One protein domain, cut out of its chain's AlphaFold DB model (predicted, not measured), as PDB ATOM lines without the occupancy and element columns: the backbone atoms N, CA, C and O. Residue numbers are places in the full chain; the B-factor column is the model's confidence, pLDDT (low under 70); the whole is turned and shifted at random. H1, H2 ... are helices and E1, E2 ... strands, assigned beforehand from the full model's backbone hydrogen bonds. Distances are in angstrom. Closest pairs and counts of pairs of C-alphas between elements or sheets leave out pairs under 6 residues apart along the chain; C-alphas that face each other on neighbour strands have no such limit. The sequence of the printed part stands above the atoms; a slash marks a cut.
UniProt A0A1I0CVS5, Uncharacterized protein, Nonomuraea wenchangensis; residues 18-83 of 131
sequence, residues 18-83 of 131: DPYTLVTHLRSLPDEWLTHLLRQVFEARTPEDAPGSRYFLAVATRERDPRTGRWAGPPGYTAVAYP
ATOM      1  N   ASP A  18     201.769 226.270 131.967       83.25
ATOM      2  CA  ASP A  18     200.658 225.962 131.086       83.25
ATOM      3  C   ASP A  18     200.243 224.485 131.304       83.25
ATOM      4  O   ASP A  18     201.102 223.591 131.250       83.25
ATOM      5  N   PRO A  19     198.955 224.197 131.588       76.38
ATOM      6  CA  PRO A  19     198.501 222.845 131.905       76.38
ATOM      7  C   PRO A  19     198.862 221.821 130.827       76.38
ATOM      8  O   PRO A  19     199.131 220.660 131.139       76.38
ATOM      9  N   TYR A  20     198.903 222.240 129.561       76.19
ATOM     10  CA  TYR A  20     199.249 221.364 128.448       76.19
ATOM     11  C   TYR A  20     200.730 220.960 128.475       76.19
ATOM     12  O   TYR A  20     201.067 219.784 128.293       76.19
ATOM     13  N   THR A  21     201.610 221.906 128.785       82.06
ATOM     14  CA  THR A  21     203.046 221.673 128.971       82.06
ATOM     15  C   THR A  21     203.309 220.725 130.144       82.06
ATOM     16  O   THR A  21     204.062 219.758 130.003       82.06
ATOM     17  N   LEU A  22     202.622 220.923 131.275       82.81
ATOM     18  CA  LEU A  22     202.729 220.038 132.439       82.81
ATOM     19  C   LEU A  22     202.257 218.611 132.122       82.81
ATOM     20  O   LEU A  22     202.954 217.647 132.436       82.81
ATOM     21  N   VAL A  23     201.103 218.455 131.468       78.94
ATOM     22  CA  VAL A  23     200.579 217.132 131.087       78.94
ATOM     23  C   VAL A  23     201.526 216.425 130.120       78.94
ATOM     24  O   VAL A  23     201.779 215.231 130.270       78.94
ATOM     25  N   THR A  24     202.075 217.150 129.145       81.94
ATOM     26  CA  THR A  24     203.033 216.589 128.183       81.94
ATOM     27  C   THR A  24     204.292 216.099 128.892       81.94
ATOM     28  O   THR A  24     204.744 214.983 128.637       81.94
ATOM     29  N   HIS A  25     204.809 216.886 129.836       85.62
ATOM     30  CA  HIS A  25     205.952 216.496 130.649       85.62
ATOM     31  C   HIS A  25     205.658 215.245 131.488       85.62
ATOM     32  O   HIS A  25     206.386 214.261 131.381       85.62
ATOM     33  N   LEU A  26     204.551 215.227 132.241       82.25
ATOM     34  CA  LEU A  26     204.169 214.086 133.083       82.25
ATOM     35  C   LEU A  26     203.998 212.788 132.281       82.25
ATOM     36  O   LEU A  26     204.376 211.725 132.761       82.25
ATOM     37  N   ARG A  27     203.482 212.865 131.046       81.31
ATOM     38  CA  ARG A  27     203.330 211.705 130.147       81.31
ATOM     39  C   ARG A  27     204.648 211.161 129.599       81.31
ATOM     40  O   ARG A  27     204.667 210.032 129.121       81.31
ATOM     41  N   SER A  28     205.704 211.968 129.599       88.75
ATOM     42  CA  SER A  28     207.029 211.562 129.114       88.75
ATOM     43  C   SER A  28     207.878 210.878 130.187       88.75
ATOM     44  O   SER A  28     208.911 210.291 129.868       88.75
ATOM     45  N   LEU A  29     207.461 210.959 131.454       83.19
ATOM     46  CA  LEU A  29     208.194 210.371 132.564       83.19
ATOM     47  C   LEU A  29     208.046 208.846 132.580       83.19
ATOM     48  O   LEU A  29     206.961 208.335 132.300       83.19
ATOM     49  N   PRO A  30     209.096 208.111 132.983       80.75
ATOM     50  CA  PRO A  30     208.949 206.712 133.357       80.75
ATOM     51  C   PRO A  30     207.946 206.554 134.508       80.75
ATOM     52  O   PRO A  30     207.897 207.400 135.406       80.75
ATOM     53  N   ASP A  31     207.214 205.437 134.531       73.81
ATOM     54  CA  ASP A  31     206.178 205.157 135.538       73.81
ATOM     55  C   ASP A  31     206.692 205.297 136.981       73.81
ATOM     56  O   ASP A  31     205.982 205.795 137.855       73.81
ATOM     57  N   GLU A  32     207.949 204.919 137.235       71.56
ATOM     58  CA  GLU A  32     208.605 205.053 138.542       71.56
ATOM     59  C   GLU A  32     208.693 206.518 139.006       71.56
ATOM     60  O   GLU A  32     208.360 206.839 140.150       71.56
ATOM     61  N   TRP A  33     209.085 207.421 138.103       78.06
ATOM     62  CA  TRP A  33     209.222 208.853 138.377       78.06
ATOM     63  C   TRP A  33     207.863 209.532 138.498       78.06
ATOM     64  O   TRP A  33     207.653 210.343 139.401       78.06
ATOM     65  N   LEU A  34     206.915 209.160 137.634       80.31
ATOM     66  CA  LEU A  34     205.544 209.651 137.712       80.31
ATOM     67  C   LEU A  34     204.890 209.249 139.043       80.31
ATOM     68  O   LEU A  34     204.301 210.087 139.723       80.31
ATOM     69  N   THR A  35     205.056 207.991 139.456       73.12
ATOM     70  CA  THR A  35     204.554 207.484 140.741       73.12
ATOM     71  C   THR A  35     205.167 208.245 141.913       73.12
ATOM     72  O   THR A  35     204.451 208.637 142.836       73.12
ATOM     73  N   HIS A  36     206.480 208.492 141.874       77.44
ATOM     74  CA  HIS A  36     207.174 209.252 142.911       77.44
ATOM     75  C   HIS A  36     206.638 210.686 143.041       77.44
ATOM     76  O   HIS A  36     206.311 211.119 144.146       77.44
ATOM     77  N   LEU A  37     206.487 211.401 141.923       83.00
ATOM     78  CA  LEU A  37     205.964 212.770 141.912       83.00
ATOM     79  C   LEU A  37     204.521 212.841 142.410       83.00
ATOM     80  O   LEU A  37     204.203 213.668 143.262       83.00
ATOM     81  N   LEU A  38     203.646 211.960 141.917       79.12
ATOM     82  CA  LEU A  38     202.248 211.926 142.347       79.12
ATOM     83  C   LEU A  38     202.143 211.667 143.849       79.12
ATOM     84  O   LEU A  38     201.362 212.329 144.526       79.12
ATOM     85  N   ARG A  39     202.972 210.770 144.392       73.94
ATOM     86  CA  ARG A  39     203.039 210.530 145.834       73.94
ATOM     87  C   ARG A  39     203.383 211.805 146.608       73.94
ATOM     88  O   ARG A  39     202.673 212.118 147.556       73.94
ATOM     89  N   GLN A  40     204.402 212.557 146.194       79.25
ATOM     90  CA  GLN A  40     204.760 213.818 146.860       79.25
ATOM     91  C   GLN A  40     203.626 214.850 146.798       79.25
ATOM     92  O   GLN A  40     203.332 215.516 147.791       79.25
ATOM     93  N   VAL A  41     202.945 214.955 145.653       79.94
ATOM     94  CA  VAL A  41     201.789 215.850 145.491       79.94
ATOM     95  C   VAL A  41     200.651 215.454 146.434       79.94
ATOM     96  O   VAL A  41     200.049 216.324 147.063       79.94
ATOM     97  N   PHE A  42     200.355 214.160 146.553       74.44
ATOM     98  CA  PHE A  42     199.290 213.670 147.425       74.44
ATOM     99  C   PHE A  42     199.644 213.733 148.915       74.44
ATOM    100  O   PHE A  42     198.753 214.000 149.713       74.44
ATOM    101  N   GLU A  43     200.912 213.560 149.295       69.94
ATOM    102  CA  GLU A  43     201.386 213.777 150.673       69.94
ATOM    103  C   GLU A  43     201.252 215.254 151.088       69.94
ATOM    104  O   GLU A  43     200.856 215.550 152.215       69.94
ATOM    105  N   ALA A  44     201.532 216.189 150.172       73.25
ATOM    106  CA  ALA A  44     201.431 217.625 150.437       73.25
ATOM    107  C   ALA A  44     199.982 218.148 150.452       73.25
ATOM    108  O   ALA A  44     199.705 219.198 151.034       73.25
ATOM    109  N   ARG A  45     199.047 217.444 149.802       69.12
ATOM    110  CA  ARG A  45     197.639 217.847 149.720       69.12
ATOM    111  C   ARG A  45     196.816 217.193 150.824       69.12
ATOM    112  O   ARG A  45     196.768 215.976 150.952       69.12
ATOM    113  N   THR A  46     196.087 218.008 151.580       63.34
ATOM    114  CA  THR A  46     195.066 217.515 152.512       63.34
ATOM    115  C   THR A  46     193.695 217.676 151.853       63.34
ATOM    116  O   THR A  46     193.400 218.778 151.397       63.34
ATOM    117  N   PRO A  47     192.874 216.614 151.747       69.69
ATOM    118  CA  PRO A  47     191.496 216.735 151.287       69.69
ATOM    119  C   PRO A  47     190.724 217.711 152.178       69.69
ATOM    120  O   PRO A  47     190.816 217.631 153.402       69.69
ATOM    121  N   GLU A  48     189.954 218.608 151.570       67.50
ATOM    122  CA  GLU A  48     189.169 219.616 152.298       67.50
ATOM    123  C   GLU A  48     187.973 218.997 153.051       67.50
ATOM    124  O   GLU A  48     187.475 219.577 154.012       67.50
ATOM    125  N   ASP A  49     187.557 217.789 152.661       56.22
ATOM    126  CA  ASP A  49     186.243 217.238 153.004       56.22
ATOM    127  C   ASP A  49     186.124 216.627 154.416       56.22
ATOM    128  O   ASP A  49     185.003 216.445 154.891       56.22
ATOM    129  N   ALA A  50     187.228 216.317 155.119       57.69
ATOM    130  CA  ALA A  50     187.186 215.951 156.546       57.69
ATOM    131  C   ALA A  50     188.575 215.946 157.226       57.69
ATOM    132  O   ALA A  50     189.559 215.511 156.615       57.69
ATOM    133  N   PRO A  51     188.674 216.308 158.523       56.25
ATOM    134  CA  PRO A  51     189.877 216.083 159.322       56.25
ATOM    135  C   PRO A  51     190.266 214.597 159.318       56.25
ATOM    136  O   PRO A  51     189.481 213.744 159.723       56.25
ATOM    137  N   GLY A  52     191.484 214.286 158.867       59.34
ATOM    138  CA  GLY A  52     192.005 212.913 158.805       59.34
ATOM    139  C   GLY A  52     191.830 212.206 157.457       59.34
ATOM    140  O   GLY A  52     192.407 211.136 157.269       59.34
ATOM    141  N   SER A  53     191.120 212.806 156.497       61.44
ATOM    142  CA  SER A  53     191.090 212.309 155.119       61.44
ATOM    143  C   SER A  53     192.472 212.422 154.470       61.44
ATOM    144  O   SER A  53     193.218 213.374 154.706       61.44
ATOM    145  N   ARG A  54     192.827 211.448 153.626       64.56
ATOM    146  CA  ARG A  54     194.076 211.428 152.850       64.56
ATOM    147  C   ARG A  54     193.779 211.035 151.412       64.56
ATOM    148  O   ARG A  54     192.926 210.184 151.164       64.56
ATOM    149  N   TYR A  55     194.494 211.636 150.469       65.38
ATOM    150  CA  TYR A  55     194.474 211.155 149.095       65.38
ATOM    151  C   TYR A  55     195.275 209.855 148.979       65.38
ATOM    152  O   TYR A  55     196.319 209.701 149.611       65.38
ATOM    153  N   PHE A  56     194.798 208.930 148.148       63.81
ATOM    154  CA  PHE A  56     195.495 207.690 147.816       63.81
ATOM    155  C   PHE A  56     195.809 207.651 146.321       63.81
ATOM    156  O   PHE A  56     195.009 208.091 145.494       63.81
ATOM    157  N   LEU A  57     196.967 207.094 145.967       65.56
ATOM    158  CA  LEU A  57     197.309 206.803 144.580       65.56
ATOM    159  C   LEU A  57     196.817 205.390 144.230       65.56
ATOM    160  O   LEU A  57     197.049 204.436 144.971       65.56
ATOM    161  N   ALA A  58     196.124 205.241 143.106       63.53
ATOM    162  CA  ALA A  58     195.647 203.952 142.612       63.53
ATOM    163  C   ALA A  58     196.045 203.756 141.152       63.53
ATOM    164  O   ALA A  58     196.037 204.705 140.370       63.53
ATOM    165  N   VAL A  59     196.359 202.514 140.786       63.03
ATOM    166  CA  VAL A  59     196.559 202.116 139.394       63.03
ATOM    167  C   VAL A  59     195.252 201.523 138.888       63.03
ATOM    168  O   VAL A  59     194.718 200.568 139.450       63.03
ATOM    169  N   ALA A  60     194.720 202.110 137.821       66.06
ATOM    170  CA  ALA A  60     193.577 201.566 137.107       66.06
ATOM    171  C   ALA A  60     194.085 200.766 135.905       66.06
ATOM    172  O   ALA A  60     194.673 201.331 134.982       66.06
ATOM    173  N   THR A  61     193.852 199.459 135.900       63.16
ATOM    174  CA  THR A  61     194.180 198.581 134.775       63.16
ATOM    175  C   THR A  61     192.922 198.250 133.993       63.16
ATOM    176  O   THR A  61     191.894 197.880 134.563       63.16
ATOM    177  N   ARG A  62     192.997 198.337 132.667       72.25
ATOM    178  CA  ARG A  62     191.935 197.863 131.782       72.25
ATOM    179  C   ARG A  62     192.555 197.038 130.679       72.25
ATOM    180  O   ARG A  62     193.502 197.484 130.041       72.25
ATOM    181  N   GLU A  63     192.003 195.859 130.445       73.62
ATOM    182  CA  GLU A  63     192.443 195.006 129.352       73.62
ATOM    183  C   GLU A  63     191.602 195.264 128.104       73.62
ATOM    184  O   GLU A  63     190.385 195.495 128.150       73.62
ATOM    185  N   ARG A  64     192.281 195.259 126.959       79.06
ATOM    186  CA  ARG A  64     191.645 195.362 125.653       79.06
ATOM    187  C   ARG A  64     191.389 193.953 125.144       79.06
ATOM    188  O   ARG A  64     192.319 193.157 125.071       79.06
ATOM    189  N   ASP A  65     190.148 193.663 124.769       77.75
ATOM    190  CA  ASP A  65     189.800 192.388 124.155       77.75
ATOM    191  C   ASP A  65     190.568 192.252 122.826       77.75
ATOM    192  O   ASP A  65     190.383 193.080 121.924       77.75
ATOM    193  N   PRO A  66     191.426 191.227 122.679       78.69
ATOM    194  CA  PRO A  66     192.252 191.056 121.492       78.69
ATOM    195  C   PRO A  66     191.445 190.695 120.236       78.69
ATOM    196  O   PRO A  66     191.931 190.904 119.129       78.69
ATOM    197  N   ARG A  67     190.219 190.169 120.373       82.94
ATOM    198  CA  ARG A  67     189.363 189.775 119.239       82.94
ATOM    199  C   ARG A  67     188.546 190.936 118.700       82.94
ATOM    200  O   ARG A  67     188.379 191.067 117.493       82.94
ATOM    201  N   THR A  68     188.008 191.761 119.592       85.50
ATOM    202  CA  THR A  68     187.116 192.867 119.211       85.50
ATOM    203  C   THR A  68     187.828 194.215 119.168       85.50
ATOM    204  O   THR A  68     187.283 195.184 118.640       85.50
ATOM    205  N   GLY A  69     189.026 194.314 119.756       83.00
ATOM    206  CA  GLY A  69     189.735 195.576 119.939       83.00
ATOM    207  C   GLY A  69     188.978 196.558 120.838       83.00
ATOM    208  O   GLY A  69     189.297 197.750 120.865       83.00
ATOM    209  N   ARG A  70     187.949 196.108 121.558       79.94
ATOM    210  CA  ARG A  70     187.196 196.944 122.490       79.94
ATOM    211  C   ARG A  70     187.733 196.737 123.892       79.94
ATOM    212  O   ARG A  70     188.218 195.669 124.246       79.94
ATOM    213  N   TRP A  71     187.666 197.779 124.699       76.25
ATOM    214  CA  TRP A  71     187.981 197.649 126.109       76.25
ATOM    215  C   TRP A  71     186.881 196.847 126.812       76.25
ATOM    216  O   TRP A  71     185.704 197.198 126.693       76.25
ATOM    217  N   ALA A  72     187.249 195.784 127.528       70.81
ATOM    218  CA  ALA A  72     186.288 194.946 128.238       70.81
ATOM    219  C   ALA A  72     185.943 195.565 129.601       70.81
ATOM    220  O   ALA A  72     186.841 195.960 130.342       70.81
ATOM    221  N   GLY A  73     184.644 195.658 129.919       68.69
ATOM    222  CA  GLY A  73     184.147 196.058 131.244       68.69
ATOM    223  C   GLY A  73     184.625 197.431 131.754       68.69
ATOM    224  O   GLY A  73     185.265 198.189 131.014       68.69
ATOM    225  N   PRO A  74     184.285 197.798 133.002       66.50
ATOM    226  CA  PRO A  74     184.939 198.901 133.703       66.50
ATOM    227  C   PRO A  74     186.410 198.547 134.011       66.50
ATOM    228  O   PRO A  74     186.733 197.365 134.129       66.50
ATOM    229  N   PRO A  75     187.316 199.535 134.129       60.41
ATOM    230  CA  PRO A  75     188.683 199.281 134.578       60.41
ATOM    231  C   PRO A  75     188.689 198.640 135.973       60.41
ATOM    232  O   PRO A  75     187.922 199.032 136.852       60.41
ATOM    233  N   GLY A  76     189.573 197.663 136.171       58.38
ATOM    234  CA  GLY A  76     189.916 197.176 137.500       58.38
ATOM    235  C   GLY A  76     190.771 198.226 138.196       58.38
ATOM    236  O   GLY A  76     191.775 198.673 137.645       58.38
ATOM    237  N   TYR A  77     190.365 198.647 139.386       53.69
ATOM    238  CA  TYR A  77     191.140 199.581 140.195       53.69
ATOM    239  C   TYR A  77     191.906 198.795 141.249       53.69
ATOM    240  O   TYR A  77     191.304 198.140 142.098       53.69
ATOM    241  N   THR A  78     193.230 198.883 141.218       50.69
ATOM    242  CA  THR A  78     194.084 198.397 142.297       50.69
ATOM    243  C   THR A  78     194.700 199.610 142.965       50.69
ATOM    244  O   THR A  78     195.527 200.319 142.390       50.69
ATOM    245  N   ALA A  79     194.269 199.895 144.188       49.31
ATOM    246  CA  ALA A  79     194.876 200.961 144.959       49.31
ATOM    247  C   ALA A  79     196.325 200.586 145.301       49.31
ATOM    248  O   ALA A  79     196.581 199.585 145.968       49.31
ATOM    249  N   VAL A  80     197.274 201.402 144.841       52.50
ATOM    250  CA  VAL A  80     198.682 201.317 145.227       52.50
ATOM    251  C   VAL A  80     198.862 202.313 146.362       52.50
ATOM    252  O   VAL A  80     199.491 203.360 146.228       52.50
ATOM    253  N   ALA A  81     198.226 202.013 147.493       50.53
ATOM    254  CA  ALA A  81     198.501 202.762 148.701       50.53
ATOM    255  C   ALA A  81     199.976 202.518 149.051       50.53
ATOM    256  O   ALA A  81     200.385 201.393 149.329       50.53
ATOM    257  N   TYR A  82     200.790 203.567 148.999       51.72
ATOM    258  CA  TYR A  82     202.047 203.595 149.729       51.72
ATOM    259  C   TYR A  82     201.709 204.178 151.096       51.72
ATOM    260  O   TYR A  82     201.292 205.333 151.160       51.72
ATOM    261  N   PRO A  83     201.824 203.405 152.185       51.16
ATOM    262  CA  PRO A  83     201.541 203.943 153.495       51.16
ATOM    263  C   PRO A  83     202.684 204.903 153.829       51.16
ATOM    264  O   PRO A  83     203.858 204.619 153.534       51.16
TER     265      PRO A  83
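This is residues 18 to 83 of the 131 residues of an uncharacterized protein of Nonomuraea wenchangensis (UniProt A0A1I0CVS5). Picture a V of two helices, H1 and H2, joined at a corner by a tight link, and beyond it a slender two-stranded hairpin, E1 and E2, whose long loop, residues 62 to 75, reaches out to one end of the longest axis. At the other end of that axis the long link from H2 to E1 makes a wide turn, of which residues 48 to 53 stick out. The printed part has 66 residues, with two named helices and then two named strands along the chain; the sheet's order is E1 - E2, antiparallel. The class is mixed, helices and strands, with under half of the residues in named elements. The whole is loose, with a radius of gyration of the C-alphas of 15.5 A, and elongated, spanning 47 by 29 by 21 A.

Begin with H1, residues 19 to 28, and go on through a tight link of 2 residues to H2, residues 31 to 44. The two are close but not clearly touching, with 1 pair of C-alphas within 8 A; their closest C-alphas, those of Leu 26 and Leu 34, are 6.6 A apart. They run opposite ways at a steep tilt of 46 degrees. In both H1 and H2 every O i to N i+4 pair is within hydrogen-bond range. Farther along, E1, residues 58 to 61, and E2, residues 76 to 79, form an antiparallel hairpin, with 158 degrees between their directions. Look for N 59 and O 78 at 2.8 A, and N 78 and O 59 at 2.9 A, within hydrogen-bond range. The C-alphas of Ala 58 and Ala 79, which face each other, are 3.9 A apart. H1 is apart from E1 and from E2, and H2 is apart from E2.

Find C-alpha 19 at (198.501, 222.845, 131.905); from there H1 runs 14.4 A to C-alpha 28. H2 begins at C-alpha 31, at (206.178, 205.157, 135.538), and runs 20.0 A to C-alpha 44. E1 goes from C-alpha 58 to C-alpha 61, 9.6 A, and E2 goes from C-alpha 76 to C-alpha 79, 9.7 A, ending at (194.876, 200.961, 144.959).

The two C-alphas farthest apart, those of Pro 51 and Arg 67, are 47.9 A from each other. The printed part has no cut. The links from H2 to E1, 13 residues, and from E1 to E2, 14 residues, are long. Residues 18 to 24, of which 19 to 24 belong to H1, stand free, and so do residues 48 to 53. In the B-factor column you will find a mean pLDDT of 70.9 for the printed part; residue 43, residues 45 to 61 and residues 73 to 83 are under 70.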